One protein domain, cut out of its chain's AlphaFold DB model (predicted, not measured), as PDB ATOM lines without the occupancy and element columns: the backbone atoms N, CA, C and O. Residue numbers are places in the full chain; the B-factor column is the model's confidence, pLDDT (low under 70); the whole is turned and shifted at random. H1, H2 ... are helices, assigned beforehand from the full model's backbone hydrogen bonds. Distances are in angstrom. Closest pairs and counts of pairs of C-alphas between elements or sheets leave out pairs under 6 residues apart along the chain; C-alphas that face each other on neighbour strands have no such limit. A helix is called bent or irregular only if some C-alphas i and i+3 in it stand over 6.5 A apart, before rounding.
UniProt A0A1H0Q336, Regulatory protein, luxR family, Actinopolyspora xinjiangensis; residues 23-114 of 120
ATOM      1  N   SER A  23      17.541 145.322 115.174       54.72
ATOM      2  CA  SER A  23      18.537 145.735 116.183       54.72
ATOM      3  C   SER A  23      18.816 144.706 117.299       54.72
ATOM      4  O   SER A  23      19.840 144.808 117.967       54.72
ATOM      5  N   GLN A  24      17.968 143.682 117.458       61.47
ATOM      6  CA  GLN A  24      18.146 142.542 118.374       61.47
ATOM      7  C   GLN A  24      19.050 141.420 117.819       61.47
ATOM      8  O   GLN A  24      19.214 140.380 118.454       61.47
ATOM      9  N   ALA A  25      19.659 141.602 116.643       62.78
ATOM     10  CA  ALA A  25      20.489 140.586 115.990       62.78
ATOM     11  C   ALA A  25      21.647 140.072 116.854       62.78
ATOM     12  O   ALA A  25      22.024 138.907 116.745       62.78
ATOM     13  N   ARG A  26      22.193 140.924 117.728       67.44
ATOM     14  CA  ARG A  26      23.295 140.559 118.625       67.44
ATOM     15  C   ARG A  26      22.873 139.556 119.692       67.44
ATOM     16  O   ARG A  26      23.654 138.673 120.030       67.44
ATOM     17  N   ASP A  27      21.646 139.640 120.195       81.81
ATOM     18  CA  ASP A  27      21.171 138.731 121.243       81.81
ATOM     19  C   ASP A  27      20.897 137.327 120.700       81.81
ATOM     20  O   ASP A  27      21.068 136.334 121.401       81.81
ATOM     21  N   TRP A  28      20.570 137.241 119.413       86.88
ATOM     22  CA  TRP A  28      20.254 135.993 118.723       86.88
ATOM     23  C   TRP A  28      21.470 135.353 118.042       86.88
ATOM     24  O   TRP A  28      21.343 134.281 117.446       86.88
ATOM     25  N   HIS A  29      22.636 136.002 118.100       89.38
ATOM     26  CA  HIS A  29      23.878 135.488 117.538       89.38
ATOM     27  C   HIS A  29      24.619 134.638 118.568       89.38
ATOM     28  O   HIS A  29      25.047 135.135 119.612       89.38
ATOM     29  N   LEU A  30      24.785 133.356 118.272       91.31
ATOM     30  CA  LEU A  30      25.525 132.436 119.121       91.31
ATOM     31  C   LEU A  30      27.030 132.601 118.906       91.31
ATOM     32  O   LEU A  30      27.500 132.849 117.793       91.31
ATOM     33  N   THR A  31      27.784 132.465 119.986       92.06
ATOM     34  CA  THR A  31      29.238 132.271 119.936       92.06
ATOM     35  C   THR A  31      29.567 130.832 119.539       92.06
ATOM     36  O   THR A  31      28.733 129.942 119.697       92.06
ATOM     37  N   ASP A  32      30.792 130.565 119.081       91.31
ATOM     38  CA  ASP A  32      31.189 129.199 118.697       91.31
ATOM     39  C   ASP A  32      31.031 128.204 119.856       91.31
ATOM     40  O   ASP A  32      30.485 127.119 119.681       91.31
ATOM     41  N   ARG A  33      31.374 128.619 121.083       94.44
ATOM     42  CA  ARG A  33      31.183 127.787 122.283       94.44
ATOM     43  C   ARG A  33      29.717 127.525 122.610       94.44
ATOM     44  O   ARG A  33      29.372 126.434 123.047       94.44
ATOM     45  N   GLU A  34      28.849 128.511 122.416       95.38
ATOM     46  CA  GLU A  34      27.404 128.338 122.598       95.38
ATOM     47  C   GLU A  34      26.822 127.361 121.567       95.38
ATOM     48  O   GLU A  34      25.962 126.552 121.915       95.38
ATOM     49  N   VAL A  35      27.329 127.385 120.332       95.75
ATOM     50  CA  VAL A  35      26.957 126.428 119.285       95.75
ATOM     51  C   VAL A  35      27.428 125.015 119.621       95.75
ATOM     52  O   VAL A  35      26.622 124.091 119.526       95.75
ATOM     53  N   ASP A  36      28.671 124.843 120.080       95.69
ATOM     54  CA  ASP A  36      29.189 123.541 120.524       95.69
ATOM     55  C   ASP A  36      28.311 122.949 121.636       95.69
ATOM     56  O   ASP A  36      27.892 121.790 121.575       95.69
ATOM     57  N   VAL A  37      27.980 123.760 122.649       96.88
ATOM     58  CA  VAL A  37      27.076 123.356 123.734       96.88
ATOM     59  C   VAL A  37      25.715 122.960 123.164       96.88
ATOM     60  O   VAL A  37      25.189 121.904 123.513       96.88
ATOM     61  N   LEU A  38      25.142 123.768 122.271       96.19
ATOM     62  CA  LEU A  38      23.814 123.526 121.716       96.19
ATOM     63  C   LEU A  38      23.754 122.272 120.830       96.19
ATOM     64  O   LEU A  38      22.765 121.542 120.894       96.19
ATOM     65  N   ALA A  39      24.807 121.985 120.060       96.75
ATOM     66  CA  ALA A  39      24.935 120.762 119.270       96.75
ATOM     67  C   ALA A  39      24.943 119.514 120.166       96.75
ATOM     68  O   ALA A  39      24.221 118.551 119.906       96.75
ATOM     69  N   ASN A  40      25.674 119.556 121.283       97.31
ATOM     70  CA  ASN A  40      25.686 118.465 122.255       97.31
ATOM     71  C   ASN A  40      24.343 118.315 123.000       97.31
ATOM     72  O   ASN A  40      23.896 117.197 123.259       97.31
ATOM     73  N   VAL A  41      23.645 119.420 123.297       97.06
ATOM     74  CA  VAL A  41      22.268 119.367 123.827       97.06
ATOM     75  C   VAL A  41      21.324 118.713 122.815       97.06
ATOM     76  O   VAL A  41      20.494 117.891 123.201       97.06
ATOM     77  N   ALA A  42      21.456 119.043 121.527       96.94
ATOM     78  CA  ALA A  42      20.678 118.431 120.450       96.94
ATOM     79  C   ALA A  42      20.997 116.937 120.266       96.94
ATOM     80  O   ALA A  42      20.116 116.176 119.872       96.94
ATOM     81  N   ALA A  43      22.221 116.513 120.596       96.06
ATOM     82  CA  ALA A  43      22.630 115.109 120.629       96.06
ATOM     83  C   ALA A  43      22.037 114.327 121.820       96.06
ATOM     84  O   ALA A  43      22.178 113.109 121.892       96.06
ATOM     85  N   GLY A  44      21.364 115.008 122.754       96.25
ATOM     86  CA  GLY A  44      20.728 114.391 123.918       96.25
ATOM     87  C   GLY A  44      21.629 114.261 125.146       96.25
ATOM     88  O   GLY A  44      21.227 113.611 126.109       96.25
ATOM     89  N   TYR A  45      22.810 114.887 125.156       97.00
ATOM     90  CA  TYR A  45      23.713 114.811 126.303       97.00
ATOM     91  C   TYR A  45      23.205 115.590 127.529       97.00
ATOM     92  O   TYR A  45      22.483 116.598 127.437       97.00
ATOM     93  N   THR A  46      23.590 115.101 128.711       97.56
ATOM     94  CA  THR A  46      23.382 115.798 129.989       97.56
ATOM     95  C   THR A  46      24.412 116.911 130.175       97.56
ATOM     96  O   THR A  46      25.437 116.944 129.499       97.56
ATOM     97  N   SER A  47      24.165 117.846 131.095       96.50
ATOM     98  CA  SER A  47      25.100 118.953 131.345       96.50
ATOM     99  C   SER A  47      26.482 118.462 131.798       96.50
ATOM    100  O   SER A  47      27.479 119.103 131.486       96.50
ATOM    101  N   GLU A  48      26.539 117.325 132.496       97.69
ATOM    102  CA  GLU A  48      27.766 116.645 132.920       97.69
ATOM    103  C   GLU A  48      28.527 116.076 131.721       97.69
ATOM    104  O   GLU A  48      29.693 116.395 131.525       97.69
ATOM    105  N   GLN A  49      27.843 115.332 130.849       97.94
ATOM    106  CA  GLN A  49      28.452 114.782 129.634       97.94
ATOM    107  C   GLN A  49      28.967 115.880 128.695       97.94
ATOM    108  O   GLN A  49      30.020 115.733 128.080       97.94
ATOM    109  N   ILE A  50      28.246 117.002 128.596       97.44
ATOM    110  CA  ILE A  50      28.673 118.170 127.812       97.44
ATOM    111  C   ILE A  50      29.924 118.804 128.424       97.44
ATOM    112  O   ILE A  50      30.837 119.192 127.698       97.44
ATOM    113  N   ALA A  51      29.956 118.934 129.751       97.69
ATOM    114  CA  ALA A  51      31.093 119.490 130.473       97.69
ATOM    115  C   ALA A  51      32.357 118.657 130.227       97.69
ATOM    116  O   ALA A  51      33.395 119.221 129.874       97.69
ATOM    117  N   ASP A  52      32.228 117.332 130.301       97.81
ATOM    118  CA  ASP A  52      33.306 116.390 130.002       97.81
ATOM    119  C   ASP A  52      33.752 116.497 128.536       97.81
ATOM    120  O   ASP A  52      34.940 116.671 128.256       97.81
ATOM    121  N   ALA A  53      32.803 116.481 127.592       96.06
ATOM    122  CA  ALA A  53      33.087 116.555 126.157       96.06
ATOM    123  C   ALA A  53      33.799 117.856 125.748       96.06
ATOM    124  O   ALA A  53      34.643 117.847 124.852       96.06
ATOM    125  N   LEU A  54      33.475 118.976 126.402       95.81
ATOM    126  CA  LEU A  54      34.052 120.291 126.112       95.81
ATOM    127  C   LEU A  54      35.205 120.675 127.053       95.81
ATOM    128  O   LEU A  54      35.768 121.758 126.895       95.81
ATOM    129  N   SER A  55      35.574 119.809 128.007       96.81
ATOM    130  CA  SER A  55      36.601 120.070 129.029       96.81
ATOM    131  C   SER A  55      36.373 121.380 129.804       96.81
ATOM    132  O   SER A  55      37.297 122.160 130.041       96.81
ATOM    133  N   ILE A  56      35.124 121.636 130.196       96.31
ATOM    134  CA  ILE A  56      34.704 122.804 130.990       96.31
ATOM    135  C   ILE A  56      33.900 122.360 132.213       96.31
ATOM    136  O   ILE A  56      33.543 121.199 132.345       96.31
ATOM    137  N   SER A  57      33.587 123.279 133.129       97.88
ATOM    138  CA  SER A  57      32.754 122.934 134.287       97.88
ATOM    139  C   SER A  57      31.270 122.789 133.916       97.88
ATOM    140  O   SER A  57      30.758 123.522 133.065       97.88
ATOM    141  N   VAL A  58      30.541 121.927 134.634       98.00
ATOM    142  CA  VAL A  58      29.071 121.799 134.518       98.00
ATOM    143  C   VAL A  58      28.375 123.142 134.755       98.00
ATOM    144  O   VAL A  58      27.437 123.505 134.046       98.00
ATOM    145  N   HIS A  59      28.879 123.932 135.707       97.94
ATOM    146  CA  HIS A  59      28.369 125.274 135.974       97.94
ATOM    147  C   HIS A  59      28.518 126.196 134.754       97.94
ATOM    148  O   HIS A  59      27.602 126.949 134.428       97.94
ATOM    149  N   THR A  60      29.639 126.099 134.036       97.25
ATOM    150  CA  THR A  60      29.878 126.846 132.796       97.25
ATOM    151  C   THR A  60      28.884 126.444 131.706       97.25
ATOM    152  O   THR A  60      28.323 127.325 131.058       97.25
ATOM    153  N   VAL A  61      28.589 125.149 131.545       97.62
ATOM    154  CA  VAL A  61      27.566 124.665 130.597       97.62
ATOM    155  C   VAL A  61      26.189 125.240 130.930       97.62
ATOM    156  O   VAL A  61      25.532 125.824 130.067       97.62
ATOM    157  N   ILE A  62      25.764 125.133 132.193       97.38
ATOM    158  CA  ILE A  62      24.477 125.671 132.659       97.38
ATOM    159  C   ILE A  62      24.412 127.182 132.419       97.38
ATOM    160  O   ILE A  62      23.397 127.690 131.941       97.38
ATOM    161  N   ARG A  63      25.509 127.899 132.689       97.44
ATOM    162  CA  ARG A  63      25.620 129.336 132.430       97.44
ATOM    163  C   ARG A  63      25.479 129.660 130.943       97.44
ATOM    164  O   ARG A  63      24.744 130.588 130.619       97.44
ATOM    165  N   HIS A  64      26.125 128.914 130.045       96.62
ATOM    166  CA  HIS A  64      25.959 129.106 128.600       96.62
ATOM    167  C   HIS A  64      24.502 128.914 128.171       96.62
ATOM    168  O   HIS A  64      23.954 129.769 127.480       96.62
ATOM    169  N   ILE A  65      23.846 127.841 128.627       96.75
ATOM    170  CA  ILE A  65      22.439 127.569 128.295       96.75
ATOM    171  C   ILE A  65      21.524 128.680 128.822       96.75
ATOM    172  O   ILE A  65      20.688 129.182 128.075       96.75
ATOM    173  N   SER A  66      21.709 129.094 130.075       96.69
ATOM    174  CA  SER A  66      20.920 130.162 130.698       96.69
ATOM    175  C   SER A  66      21.100 131.502 129.977       96.69
ATOM    176  O   SER A  66      20.123 132.170 129.646       96.69
ATOM    177  N   ASN A  67      22.341 131.861 129.633       95.12
ATOM    178  CA  ASN A  67      22.633 133.077 128.876       95.12
ATOM    179  C   ASN A  67      21.970 133.060 127.493       95.12
ATOM    180  O   ASN A  67      21.354 134.054 127.109       95.12
ATOM    181  N   MET A  68      22.052 131.942 126.762       95.12
ATOM    182  CA  MET A  68      21.373 131.790 125.470       95.12
ATOM    183  C   MET A  68      19.856 131.931 125.615       95.12
ATOM    184  O   MET A  68      19.229 132.643 124.831       95.12
ATOM    185  N   GLN A  69      19.263 131.286 126.624       94.56
ATOM    186  CA  GLN A  69      17.825 131.366 126.874       94.56
ATOM    187  C   GLN A  69      17.381 132.792 127.174       94.56
ATOM    188  O   GLN A  69      16.433 133.275 126.562       94.56
ATOM    189  N   HIS A  70      18.095 133.477 128.063       93.94
ATOM    190  CA  HIS A  70      17.784 134.848 128.434       93.94
ATOM    191  C   HIS A  70      17.902 135.800 127.235       93.94
ATOM    192  O   HIS A  70      16.976 136.559 126.964       93.94
ATOM    193  N   ARG A  71      19.005 135.726 126.476       91.12
ATOM    194  CA  ARG A  71      19.240 136.584 125.300       91.12
ATOM    195  C   ARG A  71      18.211 136.346 124.191       91.12
ATOM    196  O   ARG A  71      17.718 137.295 123.592       91.12
ATOM    197  N   CYS A  72      17.846 135.091 123.937       88.44
ATOM    198  CA  CYS A  72      16.899 134.741 122.874       88.44
ATOM    199  C   CYS A  72      15.424 134.780 123.314       88.44
ATOM    200  O   CYS A  72      14.548 134.526 122.489       88.44
ATOM    201  N   GLY A  73      15.133 135.030 124.596       88.94
ATOM    202  CA  GLY A  73      13.783 134.890 125.153       88.94
ATOM    203  C   GLY A  73      13.245 133.454 125.081       88.94
ATOM    204  O   GLY A  73      12.040 133.245 124.938       88.94
ATOM    205  N   ALA A  74      14.128 132.453 125.127       92.94
ATOM    206  CA  ALA A  74      13.749 131.055 124.994       92.94
ATOM    207  C   ALA A  74      13.163 130.517 126.312       92.94
ATOM    208  O   ALA A  74      13.831 130.581 127.345       92.94
ATOM    209  N   PRO A  75      11.972 129.894 126.295       92.88
ATOM    210  CA  PRO A  75      11.340 129.375 127.509       92.88
ATOM    211  C   PRO A  75      12.029 128.123 128.070       92.88
ATOM    212  O   PRO A  75      11.859 127.792 129.238       92.88
ATOM    213  N   ASN A  76      12.761 127.377 127.240       95.25
ATOM    214  CA  ASN A  76      13.478 126.175 127.652       95.25
ATOM    215  C   ASN A  76      14.604 125.834 126.662       95.25
ATOM    216  O   ASN A  76      14.719 126.417 125.585       95.25
ATOM    217  N   ARG A  77      15.468 124.876 127.027       95.56
ATOM    218  CA  ARG A  77      16.641 124.513 126.210       95.56
ATOM    219  C   ARG A  77      16.248 123.800 124.913       95.56
ATOM    220  O   ARG A  77      16.950 123.916 123.918       95.56
ATOM    221  N   MET A  78      15.107 123.108 124.908       96.56
ATOM    222  CA  MET A  78      14.596 122.419 123.719       96.56
ATOM    223  C   MET A  78      14.089 123.400 122.665       96.56
ATOM    224  O   MET A  78      14.233 123.147 121.472       96.56
ATOM    225  N   TRP A  79      13.566 124.549 123.093       95.94
ATOM    226  CA  TRP A  79      13.231 125.647 122.199       95.94
ATOM    227  C   TRP A  79      14.471 126.122 121.438       95.94
ATOM    228  O   TRP A  79      14.387 126.291 120.226       95.94
ATOM    229  N   LEU A  80      15.630 126.256 122.104       95.44
ATOM    230  CA  LEU A  80      16.887 126.636 121.440       95.44
ATOM    231  C   LEU A  80      17.286 125.613 120.372       95.44
ATOM    232  O   LEU A  80      17.634 126.004 119.264       95.44
ATOM    233  N   VAL A  81      17.185 124.317 120.679       96.44
ATOM    234  CA  VAL A  81      17.496 123.237 119.727       96.44
ATOM    235  C   VAL A  81      16.568 123.284 118.515       96.44
ATOM    236  O   VAL A  81      17.032 123.322 117.378       96.44
ATOM    237  N   SER A  82      15.254 123.329 118.750       94.44
ATOM    238  CA  SER A  82      14.253 123.416 117.680       94.44
ATOM    239  C   SER A  82      14.491 124.650 116.807       94.44
ATOM    240  O   SER A  82      14.535 124.568 115.579       94.44
ATOM    241  N   ARG A  83      14.753 125.798 117.444       92.56
ATOM    242  CA  ARG A  83      15.051 127.042 116.744       92.56
ATOM    243  C   ARG A  83      16.347 126.960 115.939       92.56
ATOM    244  O   ARG A  83      16.371 127.491 114.834       92.56
ATOM    245  N   ALA A  84      17.383 126.295 116.444       93.31
ATOM    246  CA  ALA A  84      18.659 126.129 115.753       93.31
ATOM    247  C   ALA A  84      18.538 125.295 114.474       93.31
ATOM    248  O   ALA A  84      19.146 125.658 113.468       93.31
ATOM    249  N   TYR A  85      17.708 124.248 114.477       92.56
ATOM    250  CA  TYR A  85      17.385 123.505 113.256       92.56
ATOM    251  C   TYR A  85      16.580 124.353 112.266       92.56
ATOM    252  O   TYR A  85      16.930 124.418 111.092       92.56
ATOM    253  N   CYS A  86      15.546 125.067 112.727       89.25
ATOM    254  CA  CYS A  86      14.756 125.950 111.858       89.25
ATOM    255  C   CYS A  86      15.590 127.093 111.252       89.25
ATOM    256  O   CYS A  86      15.349 127.496 110.118       89.25
ATOM    257  N   ALA A  87      16.547 127.633 112.007       87.00
ATOM    258  CA  ALA A  87      17.453 128.689 111.559       87.00
ATOM    259  C   ALA A  87      18.609 128.171 110.680       87.00
ATOM    260  O   ALA A  87      19.365 128.965 110.124       87.00
ATOM    261  N   GLY A  88      18.773 126.849 110.569       89.38
ATOM    262  CA  GLY A  88      19.879 126.222 109.848       89.38
ATOM    263  C   GLY A  88      21.235 126.343 110.546       89.38
ATOM    264  O   GLY A  88      22.252 126.067 109.918       89.38
ATOM    265  N   VAL A  89      21.276 126.750 111.820       92.00
ATOM    266  CA  VAL A  89      22.500 126.743 112.647       92.00
ATOM    267  C   VAL A  89      22.957 125.308 112.900       92.00
ATOM    268  O   VAL A  89      24.150 125.027 112.858       92.00
ATOM    269  N   LEU A  90      22.010 124.393 113.116       94.00
ATOM    270  CA  LEU A  90      22.265 122.954 113.119       94.00
ATOM    271  C   LEU A  90      21.774 122.349 111.804       94.00
ATOM    272  O   LEU A  90      20.670 122.654 111.347       94.00
ATOM    273  N   VAL A  91      22.592 121.487 111.207       90.81
ATOM    274  CA  VAL A  91      22.269 120.821 109.941       90.81
ATOM    275  C   VAL A  91      21.249 119.710 110.191       90.81
ATOM    276  O   VAL A  91      21.479 118.813 111.003       90.81
ATOM    277  N   SER A  92      20.118 119.744 109.483       88.19
ATOM    278  CA  SER A  92      19.163 118.636 109.482       88.19
ATOM    279  C   SER A  92      19.692 117.468 108.638       88.19
ATOM    280  O   SER A  92      20.259 117.664 107.567       88.19
ATOM    281  N   GLY A  93      19.512 116.234 109.124       88.75
ATOM    282  CA  GLY A  93      19.910 115.016 108.403       88.75
ATOM    283  C   GLY A  93      21.316 114.481 108.706       88.75
ATOM    284  O   GLY A  93      21.732 113.518 108.068       88.75
ATOM    285  N   ALA A  94      22.031 115.049 109.684       86.06
ATOM    286  CA  ALA A  94      23.326 114.548 110.151       86.06
ATOM    287  C   ALA A  94      23.265 114.123 111.630       86.06
ATOM    288  O   ALA A  94      22.678 114.824 112.458       86.06
ATOM    289  N   TRP A  95      23.881 112.980 111.956       86.56
ATOM    290  CA  TRP A  95      24.057 112.503 113.331       86.56
ATOM    291  C   TRP A  95      25.515 112.068 113.570       86.56
ATOM    292  O   TRP A  95      26.013 111.248 112.794       86.56
ATOM    293  N   PRO A  96      26.194 112.553 114.630       90.38
ATOM    294  CA  PRO A  96      25.720 113.521 115.628       90.38
ATOM    295  C   PRO A  96      25.425 114.910 115.020       90.38
ATOM    296  O   PRO A  96      25.918 115.203 113.929       90.38
ATOM    297  N   PRO A  97      24.604 115.756 115.674       93.62
ATOM    298  CA  PRO A  97      24.260 117.080 115.161       93.62
ATOM    299  C   PRO A  97      25.510 117.931 114.942       93.62
ATOM    300  O   PRO A  97      26.269 118.182 115.877       93.62
ATOM    301  N   VAL A  98      25.708 118.387 113.707       91.25
ATOM    302  CA  VAL A  98      26.809 119.281 113.338       91.25
ATOM    303  C   VAL A  98      26.295 120.703 113.148       91.25
ATOM    304  O   VAL A  98      25.189 120.926 112.641       91.25
ATOM    305  N   ALA A  99      27.107 121.668 113.564       90.56
ATOM    306  CA  ALA A  99      26.857 123.073 113.293       90.56
ATOM    307  C   ALA A  99      27.189 123.411 111.835       90.56
ATOM    308  O   ALA A  99      28.166 122.908 111.284       90.56
ATOM    309  N   SER A 100      26.384 124.272 111.218       89.50
ATOM    310  CA  SER A 100      26.718 124.909 109.940       89.50
ATOM    311  C   SER A 100      27.633 126.120 110.169       89.50
ATOM    312  O   SER A 100      28.096 126.342 111.284       89.50
ATOM    313  N   ASP A 101      27.860 126.951 109.150       86.06
ATOM    314  CA  ASP A 101      28.531 128.253 109.305       86.06
ATOM    315  C   ASP A 101      27.594 129.355 109.836       86.06
ATOM    316  O   ASP A 101      28.029 130.458 110.171       86.06
ATOM    317  N   LEU A 102      26.290 129.079 109.950       86.00
ATOM    318  CA  LEU A 102      25.321 130.033 110.480       86.00
ATOM    319  C   LEU A 102      25.403 130.085 112.008       86.00
ATOM    320  O   LEU A 102      25.577 129.075 112.688       86.00
ATOM    321  N   ARG A 103      25.256 131.287 112.565       88.50
ATOM    322  CA  ARG A 103      25.309 131.530 114.019       88.50
ATOM    323  C   ARG A 103      24.085 132.260 114.563       88.50
ATOM    324  O   ARG A 103      23.898 132.334 115.773       88.50
ATOM    325  N   CYS A 104      23.238 132.800 113.692       86.81
ATOM    326  CA  CYS A 104      22.080 133.586 114.094       86.81
ATOM    327  C   CYS A 104      20.827 132.710 114.192       86.81
ATOM    328  O   CYS A 104      20.301 132.268 113.174       86.81
ATOM    329  N   LEU A 105      20.283 132.543 115.401       87.19
ATOM    330  CA  LEU A 105      18.986 131.887 115.618       87.19
ATOM    331  C   LEU A 105      17.809 132.726 115.089       87.19
ATOM    332  O   LEU A 105      16.680 132.243 114.983       87.19
ATOM    333  N   GLY A 106      18.028 134.010 114.795       80.12
ATOM    334  CA  GLY A 106      16.991 134.941 114.339       80.12
ATOM    335  C   GLY A 106      16.639 134.792 112.864       80.12
ATOM    336  O   GLY A 106      15.510 135.090 112.472       80.12
ATOM    337  N   CYS A 107      17.565 134.280 112.056       71.62
ATOM    338  CA  CYS A 107      17.397 134.176 110.612       71.62
ATOM    339  C   CYS A 107      16.896 132.778 110.240       71.62
ATOM    340  O   CYS A 107      17.536 131.788 110.548       71.62
ATOM    341  N   VAL A 108      15.745 132.699 109.574       61.06
ATOM    342  CA  VAL A 108      15.158 131.433 109.079       61.06
ATOM    343  C   VAL A 108      15.385 131.210 107.584       61.06
ATOM    344  O   VAL A 108      14.925 130.213 107.049       61.06
ATOM    345  N   HIS A 109      16.071 132.128 106.894       56.53
ATOM    346  CA  HIS A 109      16.469 131.953 105.498       56.53
ATOM    347  C   HIS A 109      17.892 132.457 105.275       56.53
ATOM    348  O   HIS A 109      18.242 133.588 105.606       56.53
ATOM    349  N   SER A 110      18.702 131.561 104.732       50.81
ATOM    350  CA  SER A 110      20.157 131.494 104.848       50.81
ATOM    351  C   SER A 110      20.945 132.344 103.850       50.81
ATOM    352  O   SER A 110      22.169 132.301 103.879       50.81
ATOM    353  N   TYR A 111      20.310 133.136 102.978       45.00
ATOM    354  CA  TYR A 111      21.042 133.697 101.834       45.00
ATOM    355  C   TYR A 111      21.706 135.070 102.054       45.00
ATOM    356  O   TYR A 111      22.629 135.385 101.312       45.00
ATOM    357  N   GLU A 112      21.341 135.872 103.069       48.34
ATOM    358  CA  GLU A 112      21.987 137.185 103.318       48.34
ATOM    359  C   GLU A 112      22.030 137.581 104.815       48.34
ATOM    360  O   GLU A 112      21.718 138.714 105.184       48.34
ATOM    361  N   CYS A 113      22.424 136.671 105.716       45.53
ATOM    362  CA  CYS A 113      22.668 137.031 107.121       45.53
ATOM    363  C   CYS A 113      23.988 137.814 107.264       45.53
ATOM    364  O   CYS A 113      24.993 137.286 107.731       45.53
ATOM    365  N   ARG A 114      24.005 139.087 106.851       50.50
ATOM    366  CA  ARG A 114      25.106 140.008 107.161       50.50
ATOM    367  C   ARG A 114      24.762 140.719 108.470       50.50
ATOM    368  O   ARG A 114      23.863 141.561 108.491       50.50
TER     369      ARG A 114
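This is residues 23 to 114 of the 120 residues of the protein "Regulatory protein, luxR family" of Actinopolyspora xinjiangensis (UniProt A0A1H0Q336). What shape does the model take? The longest helix, H4, crosses a middle helix, H2, with H3 and H5 also packed on H2 at crossed angles. A long stretch with no named element, residues 87 to 114, follows H5, its C-alphas 8 to 20 A from the mean of all C-alphas, and short H1, whose centre is the farthest of the helices from that mean at 16.4 A, lies at the periphery near H4. How is it made up? The printed part has 92 residues with five named helices, H1 to H5 in chain order, and no named strand; the class is all helix. It is compact, with a radius of gyration of the C-alphas of 12.4 A and spans of 36 by 29 by 20 A.

Where is the longest helix? H4, residues 58 to 72, measures 21.2 A from C-alpha 58 at (29.071, 121.799, 134.518) to C-alpha 72 at (16.899, 134.741, 122.874). Where are the others? H2 is residues 32 to 42, 15.1 A; H3 is 47 to 54, 10.5 A; H5 is 77 to 86, 14.5 A, ending at C-alpha 86 (14.756, 125.950, 111.858). H1, residues 23 to 26, is irregular, with C-alphas 23 and 26 7.4 A apart.

What touches H4? H2 touches it about perpendicular, at 83 degrees, closest C-alphas Glu 34 and His 64, 6.2 A. Residues 58 to 62 alone touch H3, closest C-alphas Ala 51 and Val 58, 5.1 A. What else touches H2? H5 does, about perpendicular at 78 degrees, closest C-alphas Ala 42 and Val 81, 5.8 A. Are the backbones helical? In H2, H3, H4 and H5 every O i to N i+4 pair is within hydrogen-bond range; H1 is too short for one.

How large is it? The C-alphas farthest apart, of Glu 48 and Glu 112, are 36.5 A apart. Are there cuts or weak places? The printed part has no cut; pLDDT is under 70 in residues 23 to 26 and 108 to 114.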